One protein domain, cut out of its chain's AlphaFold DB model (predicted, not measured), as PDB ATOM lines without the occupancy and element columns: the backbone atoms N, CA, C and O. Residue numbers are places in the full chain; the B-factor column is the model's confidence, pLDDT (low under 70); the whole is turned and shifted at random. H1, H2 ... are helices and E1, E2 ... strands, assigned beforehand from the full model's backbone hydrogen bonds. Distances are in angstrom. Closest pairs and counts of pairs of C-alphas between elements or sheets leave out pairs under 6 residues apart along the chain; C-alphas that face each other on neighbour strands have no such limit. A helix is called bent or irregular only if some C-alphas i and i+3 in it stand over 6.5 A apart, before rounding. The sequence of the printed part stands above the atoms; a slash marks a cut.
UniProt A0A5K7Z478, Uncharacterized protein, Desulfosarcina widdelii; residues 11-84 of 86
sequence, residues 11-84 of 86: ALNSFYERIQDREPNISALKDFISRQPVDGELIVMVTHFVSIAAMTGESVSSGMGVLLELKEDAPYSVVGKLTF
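This is residues 11 to 84 of the 86 residues of an uncharacterized protein of Desulfosarcina widdelii (UniProt A0A5K7Z478). The short helix H2 packs on the long helix H1 with one side and lies near a hairpin of two strands, E1 and E2, with another, while H1 keeps clear of the hairpin. From the end of H1 the chain runs on to Asp 39 and folds back as a long loop, residues 35 to 48, to reach H2. The printed part has 74 residues, with two named helices and then two named strands, in the order H1 H2 E1 E2; the two strands make one antiparallel sheet, and the class is mixed, helices and strands. The whole is compact, with a radius of gyration of the C-alphas of 12.2 A, and its C-alphas span 36 by 27 by 18 A.

H1, residues 19 to 34, touches H2, residues 49 to 56, with its residues 26 to 30 alone. Their closest C-alphas are those of Ile 26 and Met 55, 6.7 A apart. The two helices run the same way at a steep tilt of 48 degrees. Between H2 and E1, residues 64 to 69, the closest C-alphas are those of Ile 52 and Val 66, 7.5 A apart. Between H2 and E2, residues 77 to 83, they are those of Thr 56 and Val 78, 6.5 A apart. E1 and E2 are a hairpin of antiparallel neighbours, with 152 degrees between their directions. The C-alphas of Val 66 and Lys 81 face each other at 4.4 A; N 67 and O 80 are within hydrogen-bond range at 2.8 A, as are N 82 and O 65 at 2.8 A. H1 is apart from both E1 and E2. Every O i to N i+4 pair is within hydrogen-bond range in H2, and 10 of 12 are in H1.

H1 begins at C-alpha 19, (-9.090, -19.682, 305.771), and ends at C-alpha 34, (-30.994, -27.737, 302.781), 23.5 A away. It is irregular: C-alphas 20 and 23 are 7.1 A apart. H2, from Phe 49 to Thr 56, measures 10.5 A from first to last C-alpha. E1, from Met 64 to Glu 69, measures 16.8 A. E2, from Ser 77 to Thr 83, measures 18.3 A and ends at C-alpha 83, (-31.267, -9.010, 318.764).

The two C-alphas farthest apart are those of Glu 17 and Asp 39, at 36.1 A. The printed part has no cut. The link from H1 to H2, 14 residues, is long; those from H2 to E1 and from E1 to E2, 7 residues each, are short but not tight. The mean pLDDT of the printed part of this predicted model is 94.4, and no printed residue is under 70.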
ATOM      1  N   ALA A  11     -19.137 -27.909 310.941       97.75
ATOM      2  CA  ALA A  11     -19.310 -26.865 309.932       97.75
ATOM      3  C   ALA A  11     -19.587 -25.461 310.523       97.75
ATOM      4  O   ALA A  11     -19.416 -24.460 309.835       97.75
ATOM      5  N   LEU A  12     -19.980 -25.368 311.802       97.75
ATOM      6  CA  LEU A  12     -20.152 -24.101 312.526       97.75
ATOM      7  C   LEU A  12     -18.833 -23.524 313.068       97.75
ATOM      8  O   LEU A  12     -18.837 -22.426 313.631       97.75
ATOM      9  N   ASN A  13     -17.707 -24.227 312.936       97.12
ATOM     10  CA  ASN A  13     -16.423 -23.735 313.426       97.12
ATOM     11  C   ASN A  13     -15.933 -22.532 312.605       97.12
ATOM     12  O   ASN A  13     -16.095 -22.473 311.384       97.12
ATOM     13  N   SER A  14     -15.321 -21.565 313.294       96.44
ATOM     14  CA  SER A  14     -14.741 -20.376 312.663       96.44
ATOM     15  C   SER A  14     -13.620 -20.749 311.696       96.44
ATOM     16  O   SER A  14     -12.780 -21.591 312.012       96.44
ATOM     17  N   PHE A  15     -13.559 -20.051 310.565       97.44
ATOM     18  CA  PHE A  15     -12.449 -20.122 309.613       97.44
ATOM     19  C   PHE A  15     -11.535 -18.881 309.663       97.44
ATOM     20  O   PHE A  15     -10.665 -18.746 308.811       97.44
ATOM     21  N   TYR A  16     -11.704 -17.962 310.629       95.88
ATOM     22  CA  TYR A  16     -10.975 -16.676 310.662       95.88
ATOM     23  C   TYR A  16      -9.446 -16.836 310.569       95.88
ATOM     24  O   TYR A  16      -8.812 -16.201 309.734       95.88
ATOM     25  N   GLU A  17      -8.869 -17.747 311.356       96.62
ATOM     26  CA  GLU A  17      -7.432 -18.085 311.312       96.62
ATOM     27  C   GLU A  17      -7.145 -19.347 310.481       96.62
ATOM     28  O   GLU A  17      -6.021 -19.841 310.423       96.62
ATOM     29  N   ARG A  18      -8.181 -19.914 309.859       96.00
ATOM     30  CA  ARG A  18      -8.155 -21.196 309.147       96.00
ATOM     31  C   ARG A  18      -8.880 -21.042 307.821       96.00
ATOM     32  O   ARG A  18      -9.868 -21.718 307.559       96.00
ATOM     33  N   ILE A  19      -8.410 -20.102 307.005       95.50
ATOM     34  CA  ILE A  19      -9.090 -19.682 305.771       95.50
ATOM     35  C   ILE A  19      -9.334 -20.872 304.835       95.50
ATOM     36  O   ILE A  19     -10.373 -20.920 304.189       95.50
ATOM     37  N   GLN A  20      -8.442 -21.869 304.824       97.81
ATOM     38  CA  GLN A  20      -8.613 -23.098 304.044       97.81
ATOM     39  C   GLN A  20      -9.868 -23.910 304.415       97.81
ATOM     40  O   GLN A  20     -10.332 -24.716 303.613       97.81
ATOM     41  N   ASP A  21     -10.424 -23.700 305.611       97.94
ATOM     42  CA  ASP A  21     -11.633 -24.377 306.077       97.94
ATOM     43  C   ASP A  21     -12.913 -23.628 305.660       97.94
ATOM     44  O   ASP A  21     -14.015 -24.138 305.867       97.94
ATOM     45  N   ARG A  22     -12.811 -22.428 305.069       97.56
ATOM     46  CA  ARG A  22     -13.969 -21.591 304.718       97.56
ATOM     47  C   ARG A  22     -14.927 -22.310 303.774       97.56
ATOM     48  O   ARG A  22     -16.080 -22.538 304.130       97.56
ATOM     49  N   GLU A  23     -14.476 -22.643 302.573       98.12
ATOM     50  CA  GLU A  23     -15.291 -23.296 301.551       98.12
ATOM     51  C   GLU A  23     -15.889 -24.632 302.032       98.12
ATOM     52  O   GLU A  23     -17.110 -24.782 301.920       98.12
ATOM     53  N   PRO A  24     -15.120 -25.580 302.615       98.06
ATOM     54  CA  PRO A  24     -15.697 -26.838 303.082       98.06
ATOM     55  C   PRO A  24     -16.702 -26.644 304.228       98.06
ATOM     56  O   PRO A  24     -17.760 -27.276 304.201       98.06
ATOM     57  N   ASN A  25     -16.447 -25.745 305.189       98.19
ATOM     58  CA  ASN A  25     -17.388 -25.494 306.286       98.19
ATOM     59  C   ASN A  25     -18.683 -24.851 305.780       98.19
ATOM     60  O   ASN A  25     -19.771 -25.299 306.135       98.19
ATOM     61  N   ILE A  26     -18.586 -23.835 304.917       97.31
ATOM     62  CA  ILE A  26     -19.763 -23.143 304.375       97.31
ATOM     63  C   ILE A  26     -20.583 -24.072 303.476       97.31
ATOM     64  O   ILE A  26     -21.809 -24.056 303.557       97.31
ATOM     65  N   SER A  27     -19.942 -24.917 302.662       97.25
ATOM     66  CA  SER A  27     -20.652 -25.919 301.858       97.25
ATOM     67  C   SER A  27     -21.384 -26.926 302.744       97.25
ATOM     68  O   SER A  27     -22.584 -27.125 302.580       97.25
ATOM     69  N   ALA A  28     -20.699 -27.503 303.736       97.88
ATOM     70  CA  ALA A  28     -21.300 -28.475 304.645       97.88
ATOM     71  C   ALA A  28     -22.444 -27.874 305.478       97.88
ATOM     72  O   ALA A  28     -23.425 -28.558 305.767       97.88
ATOM     73  N   LEU A  29     -22.347 -26.593 305.851       97.12
ATOM     74  CA  LEU A  29     -23.409 -25.895 306.568       97.12
ATOM     75  C   LEU A  29     -24.629 -25.637 305.672       97.12
ATOM     76  O   LEU A  29     -25.756 -25.850 306.113       97.12
ATOM     77  N   LYS A  30     -24.426 -25.244 304.407       95.06
ATOM     78  CA  LYS A  30     -25.517 -25.120 303.422       95.06
ATOM     79  C   LYS A  30     -26.204 -26.457 303.167       95.06
ATOM     80  O   LYS A  30     -27.430 -26.507 303.170       95.06
ATOM     81  N   ASP A  31     -25.430 -27.529 303.019       95.75
ATOM     82  CA  ASP A  31     -25.950 -28.887 302.840       95.75
ATOM     83  C   ASP A  31     -26.709 -29.389 304.072       95.75
ATOM     84  O   ASP A  31     -27.665 -30.151 303.953       95.75
ATOM     85  N   PHE A  32     -26.284 -28.990 305.273       95.94
ATOM     86  CA  PHE A  32     -27.026 -29.290 306.491       95.94
ATOM     87  C   PHE A  32     -28.383 -28.583 306.489       95.94
ATOM     88  O   PHE A  32     -29.396 -29.235 306.735       95.94
ATOM     89  N   ILE A  33     -28.410 -27.281 306.185       94.88
ATOM     90  CA  ILE A  33     -29.636 -26.474 306.175       94.88
ATOM     91  C   ILE A  33     -30.615 -26.963 305.099       94.88
ATOM     92  O   ILE A  33     -31.796 -27.116 305.390       94.88
ATOM     93  N   SER A  34     -30.137 -27.291 303.895       93.25
ATOM     94  CA  SER A  34     -30.994 -27.737 302.781       93.25
ATOM     95  C   SER A  34     -31.702 -29.074 303.022       93.25
ATOM     96  O   SER A  34     -32.654 -29.404 302.322       93.25
ATOM     97  N   ARG A  35     -31.242 -29.859 304.000       93.69
ATOM     98  CA  ARG A  35     -31.861 -31.132 304.399       93.69
ATOM     99  C   ARG A  35     -32.896 -30.972 305.508       93.69
ATOM    100  O   ARG A  35     -33.489 -31.973 305.908       93.69
ATOM    101  N   GLN A  36     -33.067 -29.769 306.052       94.62
ATOM    102  CA  GLN A  36     -34.043 -29.527 307.108       94.62
ATOM    103  C   GLN A  36     -35.438 -29.332 306.498       94.62
ATOM    104  O   GLN A  36     -35.559 -28.681 305.460       94.62
ATOM    105  N   PRO A  37     -36.492 -29.891 307.115       93.88
ATOM    106  CA  PRO A  37     -37.856 -29.691 306.643       93.88
ATOM    107  C   PRO A  37     -38.302 -28.238 306.857       93.88
ATOM    108  O   PRO A  37     -38.005 -27.640 307.892       93.88
ATOM    109  N   VAL A  38     -39.032 -27.679 305.888       93.94
ATOM    110  CA  VAL A  38     -39.536 -26.290 305.932       93.94
ATOM    111  C   VAL A  38     -40.559 -26.058 307.049       93.94
ATOM    112  O   VAL A  38     -40.664 -24.953 307.569       93.94
ATOM    113  N   ASP A  39     -41.274 -27.110 307.444       93.44
ATOM    114  CA  ASP A  39     -42.237 -27.178 308.546       93.44
ATOM    115  C   ASP A  39     -41.642 -27.836 309.808       93.44
ATOM    116  O   ASP A  39     -42.363 -28.274 310.706       93.44
ATOM    117  N   GLY A  40     -40.310 -27.914 309.868       92.12
ATOM    118  CA  GLY A  40     -39.563 -28.482 310.978       92.12
ATOM    119  C   GLY A  40     -39.550 -27.638 312.249       92.12
ATOM    120  O   GLY A  40     -40.056 -26.518 312.325       92.12
ATOM    121  N   GLU A  41     -38.894 -28.184 313.269       92.19
ATOM    122  CA  GLU A  41     -38.613 -27.458 314.505       92.19
ATOM    123  C   GLU A  41     -37.638 -26.292 314.270       92.19
ATOM    124  O   GLU A  41     -36.767 -26.341 313.397       92.19
ATOM    125  N   LEU A  42     -37.734 -25.250 315.103       92.12
ATOM    126  CA  LEU A  42     -36.788 -24.135 315.082       92.12
ATOM    127  C   LEU A  42     -35.384 -24.613 315.475       92.12
ATOM    128  O   LEU A  42     -35.154 -25.045 316.605       92.12
ATOM    129  N   ILE A  43     -34.422 -24.445 314.570       94.06
ATOM    130  CA  ILE A  43     -33.014 -24.758 314.824       94.06
ATOM    131  C   ILE A  43     -32.262 -23.474 315.166       94.06
ATOM    132  O   ILE A  43     -32.155 -22.558 314.352       94.06
ATOM    133  N   VAL A  44     -31.670 -23.431 316.360       93.44
ATOM    134  CA  VAL A  44     -30.758 -22.354 316.762       93.44
ATOM    135  C   VAL A  44     -29.320 -22.797 316.519       93.44
ATOM    136  O   VAL A  44     -28.811 -23.700 317.182       93.44
ATOM    137  N   MET A  45     -28.644 -22.147 315.572       95.31
ATOM    138  CA  MET A  45     -27.230 -22.384 315.279       95.31
ATOM    139  C   MET A  45     -26.374 -21.292 315.919       95.31
ATOM    140  O   MET A  45     -26.558 -20.109 315.642       95.31
ATOM    141  N   VAL A  46     -25.412 -21.684 316.753       94.31
ATOM    142  CA  VAL A  46     -24.484 -20.757 317.415       94.31
ATOM    143  C   VAL A  46     -23.122 -20.855 316.738       94.31
ATOM    144  O   VAL A  46     -22.521 -21.925 316.688       94.31
ATOM    145  N   THR A  47     -22.641 -19.744 316.182       96.12
ATOM    146  CA  THR A  47     -21.369 -19.680 315.448       96.12
ATOM    147  C   THR A  47     -20.754 -18.277 315.533       96.12
ATOM    148  O   THR A  47     -21.166 -17.448 316.341       96.12
ATOM    149  N   HIS A  48     -19.732 -18.021 314.725       96.19
ATOM    150  CA  HIS A  48     -18.943 -16.801 314.706       96.19
ATOM    151  C   HIS A  48     -19.422 -15.856 313.606       96.19
ATOM    152  O   HIS A  48     -19.933 -16.292 312.572       96.19
ATOM    153  N   PHE A  49     -19.153 -14.561 313.789       96.25
ATOM    154  CA  PHE A  49     -19.452 -13.510 312.814       96.25
ATOM    155  C   PHE A  49     -19.031 -13.875 311.378       96.25
ATOM    156  O   PHE A  49     -19.838 -13.749 310.463       96.25
ATOM    157  N   VAL A  50     -17.808 -14.381 311.174       96.69
ATOM    158  CA  VAL A  50     -17.297 -14.711 309.828       96.69
ATOM    159  C   VAL A  50     -18.118 -15.794 309.127       96.69
ATOM    160  O   VAL A  50     -18.322 -15.720 307.915       96.69
ATOM    161  N   SER A  51     -18.633 -16.765 309.881       97.31
ATOM    162  CA  SER A  51     -19.483 -17.832 309.352       97.31
ATOM    163  C   SER A  51     -20.875 -17.303 309.023       97.31
ATOM    164  O   SER A  51     -21.392 -17.605 307.951       97.31
ATOM    165  N   ILE A  52     -21.449 -16.455 309.886       96.94
ATOM    166  CA  ILE A  52     -22.729 -15.779 309.618       96.94
ATOM    167  C   ILE A  52     -22.610 -14.949 308.336       96.94
ATOM    168  O   ILE A  52     -23.364 -15.173 307.396       96.94
ATOM    169  N   ALA A  53     -21.608 -14.072 308.252       97.06
ATOM    170  CA  ALA A  53     -21.396 -13.202 307.100       97.06
ATOM    171  C   ALA A  53     -21.192 -13.987 305.795       97.06
ATOM    172  O   ALA A  53     -21.747 -13.622 304.763       97.06
ATOM    173  N   ALA A  54     -20.445 -15.094 305.824       96.56
ATOM    174  CA  ALA A  54     -20.253 -15.938 304.645       96.56
ATOM    175  C   ALA A  54     -21.521 -16.705 304.222       96.56
ATOM    176  O   ALA A  54     -21.691 -16.989 303.035       96.56
ATOM    177  N   MET A  55     -22.402 -17.044 305.167       95.50
ATOM    178  CA  MET A  55     -23.667 -17.731 304.892       95.50
ATOM    179  C   MET A  55     -24.752 -16.790 304.375       95.50
ATOM    180  O   MET A  55     -25.532 -17.171 303.503       95.50
ATOM    181  N   THR A  56     -24.834 -15.584 304.928       95.62
ATOM    182  CA  THR A  56     -26.012 -14.720 304.770       95.62
ATOM    183  C   THR A  56     -25.710 -13.407 304.062       95.62
ATOM    184  O   THR A  56     -26.636 -12.729 303.635       95.62
ATOM    185  N   GLY A  57     -24.434 -13.031 303.939       96.19
ATOM    186  CA  GLY A  57     -24.022 -11.696 303.502       96.19
ATOM    187  C   GLY A  57     -24.189 -10.616 304.576       96.19
ATOM    188  O   GLY A  57     -23.835  -9.464 304.335       96.19
ATOM    189  N   GLU A  58     -24.692 -10.962 305.765       96.75
ATOM    190  CA  GLU A  58     -25.020  -9.994 306.808       96.75
ATOM    191  C   GLU A  58     -23.896  -9.789 307.818       96.75
ATOM    192  O   GLU A  58     -23.277 -10.734 308.308       96.75
ATOM    193  N   SER A  59     -23.702  -8.528 308.211       94.19
ATOM    194  CA  SER A  59     -22.843  -8.174 309.340       94.19
ATOM    195  C   SER A  59     -23.633  -8.093 310.646       94.19
ATOM    196  O   SER A  59     -24.697  -7.464 310.690       94.19
ATOM    197  N   VAL A  60     -23.104  -8.707 311.706       94.88
ATOM    198  CA  VAL A  60     -23.718  -8.764 313.039       94.88
ATOM    199  C   VAL A  60     -22.693  -8.505 314.146       94.88
ATOM    200  O   VAL A  60     -21.526  -8.875 314.029       94.88
ATOM    201  N   SER A  61     -23.153  -7.888 315.232       93.69
ATOM    202  CA  SER A  61     -22.407  -7.696 316.480       93.69
ATOM    203  C   SER A  61     -22.509  -8.936 317.370       93.69
ATOM    204  O   SER A  61     -23.381  -9.787 317.178       93.69
ATOM    205  N   SER A  62     -21.649  -9.023 318.386       90.06
ATOM    206  CA  SER A  62     -21.737 -10.062 319.417       90.06
ATOM    207  C   SER A  62     -23.125 -10.098 320.058       90.06
ATOM    208  O   SER A  62     -23.669  -9.058 320.420       90.06
ATOM    209  N   GLY A  63     -23.686 -11.298 320.210       90.12
ATOM    210  CA  GLY A  63     -25.022 -11.483 320.785       90.12
ATOM    211  C   GLY A  63     -26.180 -11.175 319.831       90.12
ATOM    212  O   GLY A  63     -27.323 -11.207 320.268       90.12
ATOM    213  N   MET A  64     -25.918 -10.902 318.549       94.25
ATOM    214  CA  MET A  64     -26.949 -10.819 317.510       94.25
ATOM    215  C   MET A  64     -26.940 -12.059 316.612       94.25
ATOM    216  O   MET A  64     -25.941 -12.775 316.518       94.25
ATOM    217  N   GLY A  65     -28.055 -12.296 315.924       94.81
ATOM    218  CA  GLY A  65     -28.223 -13.389 314.969       94.81
ATOM    219  C   GLY A  65     -28.840 -12.938 313.649       94.81
ATOM    220  O   GLY A  65     -29.163 -11.766 313.456       94.81
ATOM    221  N   VAL A  66     -29.018 -13.891 312.739       97.06
ATOM    222  CA  VAL A  66     -29.747 -13.714 311.477       97.06
ATOM    223  C   VAL A  66     -30.829 -14.782 311.410       97.06
ATOM    224  O   VAL A  66     -30.542 -15.955 311.643       97.06
ATOM    225  N   LEU A  67     -32.060 -14.375 311.106       96.62
ATOM    226  CA  LEU A  67     -33.176 -15.286 310.890       96.62
ATOM    227  C   LEU A  67     -33.177 -15.762 309.439       96.62
ATOM    228  O   LEU A  67     -33.219 -14.950 308.508       96.62
ATOM    229  N   LEU A  68     -33.146 -17.079 309.269       96.50
ATOM    230  CA  LEU A  68     -33.297 -17.745 307.983       96.50
ATOM    231  C   LEU A  68     -34.686 -18.374 307.910       96.50
ATOM    232  O   LEU A  68     -35.127 -19.009 308.864       96.50
ATOM    233  N   GLU A  69     -35.348 -18.212 306.773       95.94
ATOM    234  CA  GLU A  69     -36.583 -18.916 306.440       95.94
ATOM    235  C   GLU A  69     -36.265 -19.965 305.376       95.94
ATOM    236  O   GLU A  69     -35.744 -19.627 304.312       95.94
ATOM    237  N   LEU A  70     -36.545 -21.237 305.665       95.38
ATOM    238  CA  LEU A  70     -36.356 -22.321 304.701       95.38
ATOM    239  C   LEU A  70     -37.444 -22.261 303.624       95.38
ATOM    240  O   LEU A  70     -38.580 -21.879 303.904       95.38
ATOM    241  N   LYS A  71     -37.098 -22.639 302.393       91.75
ATOM    242  CA  LYS A  71     -38.014 -22.658 301.246       91.75
ATOM    243  C   LYS A  71     -37.988 -24.036 300.589       91.75
ATOM    244  O   LYS A  71     -37.018 -24.773 300.729       91.75
ATOM    245  N   GLU A  72     -39.054 -24.393 299.879       84.44
ATOM    246  CA  GLU A  72     -39.126 -25.680 299.169       84.44
ATOM    247  C   GLU A  72     -38.205 -25.715 297.936       84.44
ATOM    248  O   GLU A  72     -37.685 -26.766 297.569       84.44
ATOM    249  N   ASP A  73     -37.988 -24.562 297.302       81.81
ATOM    250  CA  ASP A  73     -37.285 -24.390 296.028       81.81
ATOM    251  C   ASP A  73     -35.880 -23.772 296.164       81.81
ATOM    252  O   ASP A  73     -35.123 -23.717 295.192       81.81
ATOM    253  N   ALA A  74     -35.504 -23.332 297.366       79.00
ATOM    254  CA  ALA A  74     -34.206 -22.740 297.670       79.00
ATOM    255  C   ALA A  74     -33.736 -23.139 299.079       79.00
ATOM    256  O   ALA A  74     -34.569 -23.368 299.952       79.00
ATOM    257  N   PRO A  75     -32.417 -23.160 299.362       80.88
ATOM    258  CA  PRO A  75     -31.922 -23.584 300.673       80.88
ATOM    259  C   PRO A  75     -32.489 -22.755 301.833       80.88
ATOM    260  O   PRO A  75     -32.766 -23.310 302.890       80.88
ATOM    261  N   TYR A  76     -32.616 -21.435 301.646       94.44
ATOM    262  CA  TYR A  76     -33.243 -20.488 302.574       94.44
ATOM    263  C   TYR A  76     -33.274 -19.069 301.979       94.44
ATOM    264  O   TYR A  76     -32.516 -18.747 301.063       94.44
ATOM    265  N   SER A  77     -34.077 -18.187 302.576       95.19
ATOM    266  CA  SER A  77     -33.993 -16.729 302.443       95.19
ATOM    267  C   SER A  77     -33.594 -16.072 303.767       95.19
ATOM    268  O   SER A  77     -33.977 -16.532 304.842       95.19
ATOM    269  N   VAL A  78     -32.838 -14.973 303.700       96.38
ATOM    270  CA  VAL A  78     -32.531 -14.138 304.870       96.38
ATOM    271  C   VAL A  78     -33.727 -13.234 305.150       96.38
ATOM    272  O   VAL A  78     -34.094 -12.422 304.306       96.38
ATOM    273  N   VAL A  79     -34.325 -13.372 306.332       96.62
ATOM    274  CA  VAL A  79     -35.489 -12.568 306.742       96.62
ATOM    275  C   VAL A  79     -35.048 -11.265 307.403       96.62
ATOM    276  O   VAL A  79     -35.641 -10.214 307.179       96.62
ATOM    277  N   GLY A  80     -33.995 -11.319 308.219       95.75
ATOM    278  CA  GLY A  80     -33.476 -10.146 308.913       95.75
ATOM    279  C   GLY A  80     -32.537 -10.485 310.064       95.75
ATOM    280  O   GLY A  80     -32.226 -11.650 310.323       95.75
ATOM    281  N   LYS A  81     -32.076  -9.446 310.762       95.75
ATOM    282  CA  LYS A  81     -31.224  -9.570 311.952       95.75
ATOM    283  C   LYS A  81     -32.080  -9.696 313.203       95.75
ATOM    284  O   LYS A  81     -33.138  -9.083 313.299       95.75
ATOM    285  N   LEU A  82     -31.583 -10.462 314.162       92.19
ATOM    286  CA  LEU A  82     -32.199 -10.654 315.467       92.19
ATOM    287  C   LEU A  82     -31.288 -10.083 316.548       92.19
ATOM    288  O   LEU A  82     -30.084 -10.348 316.557       92.19
ATOM    289  N   THR A  83     -31.878  -9.342 317.478       88.44
ATOM    290  CA  THR A  83     -31.267  -9.010 318.764       88.44
ATOM    291  C   THR A  83     -31.852  -9.927 319.828       88.44
ATOM    292  O   THR A  83     -33.032 -10.272 319.796       88.44
ATOM    293  N   PHE A  84     -31.016 -10.344 320.772       74.50
ATOM    294  CA  PHE A  84     -31.461 -11.056 321.962       74.50
ATOM    295  C   PHE A  84     -31.306 -10.084 323.131       74.50
ATOM    296  O   PHE A  84     -30.254 -10.021 323.764       74.50
TER     297      PHE A  84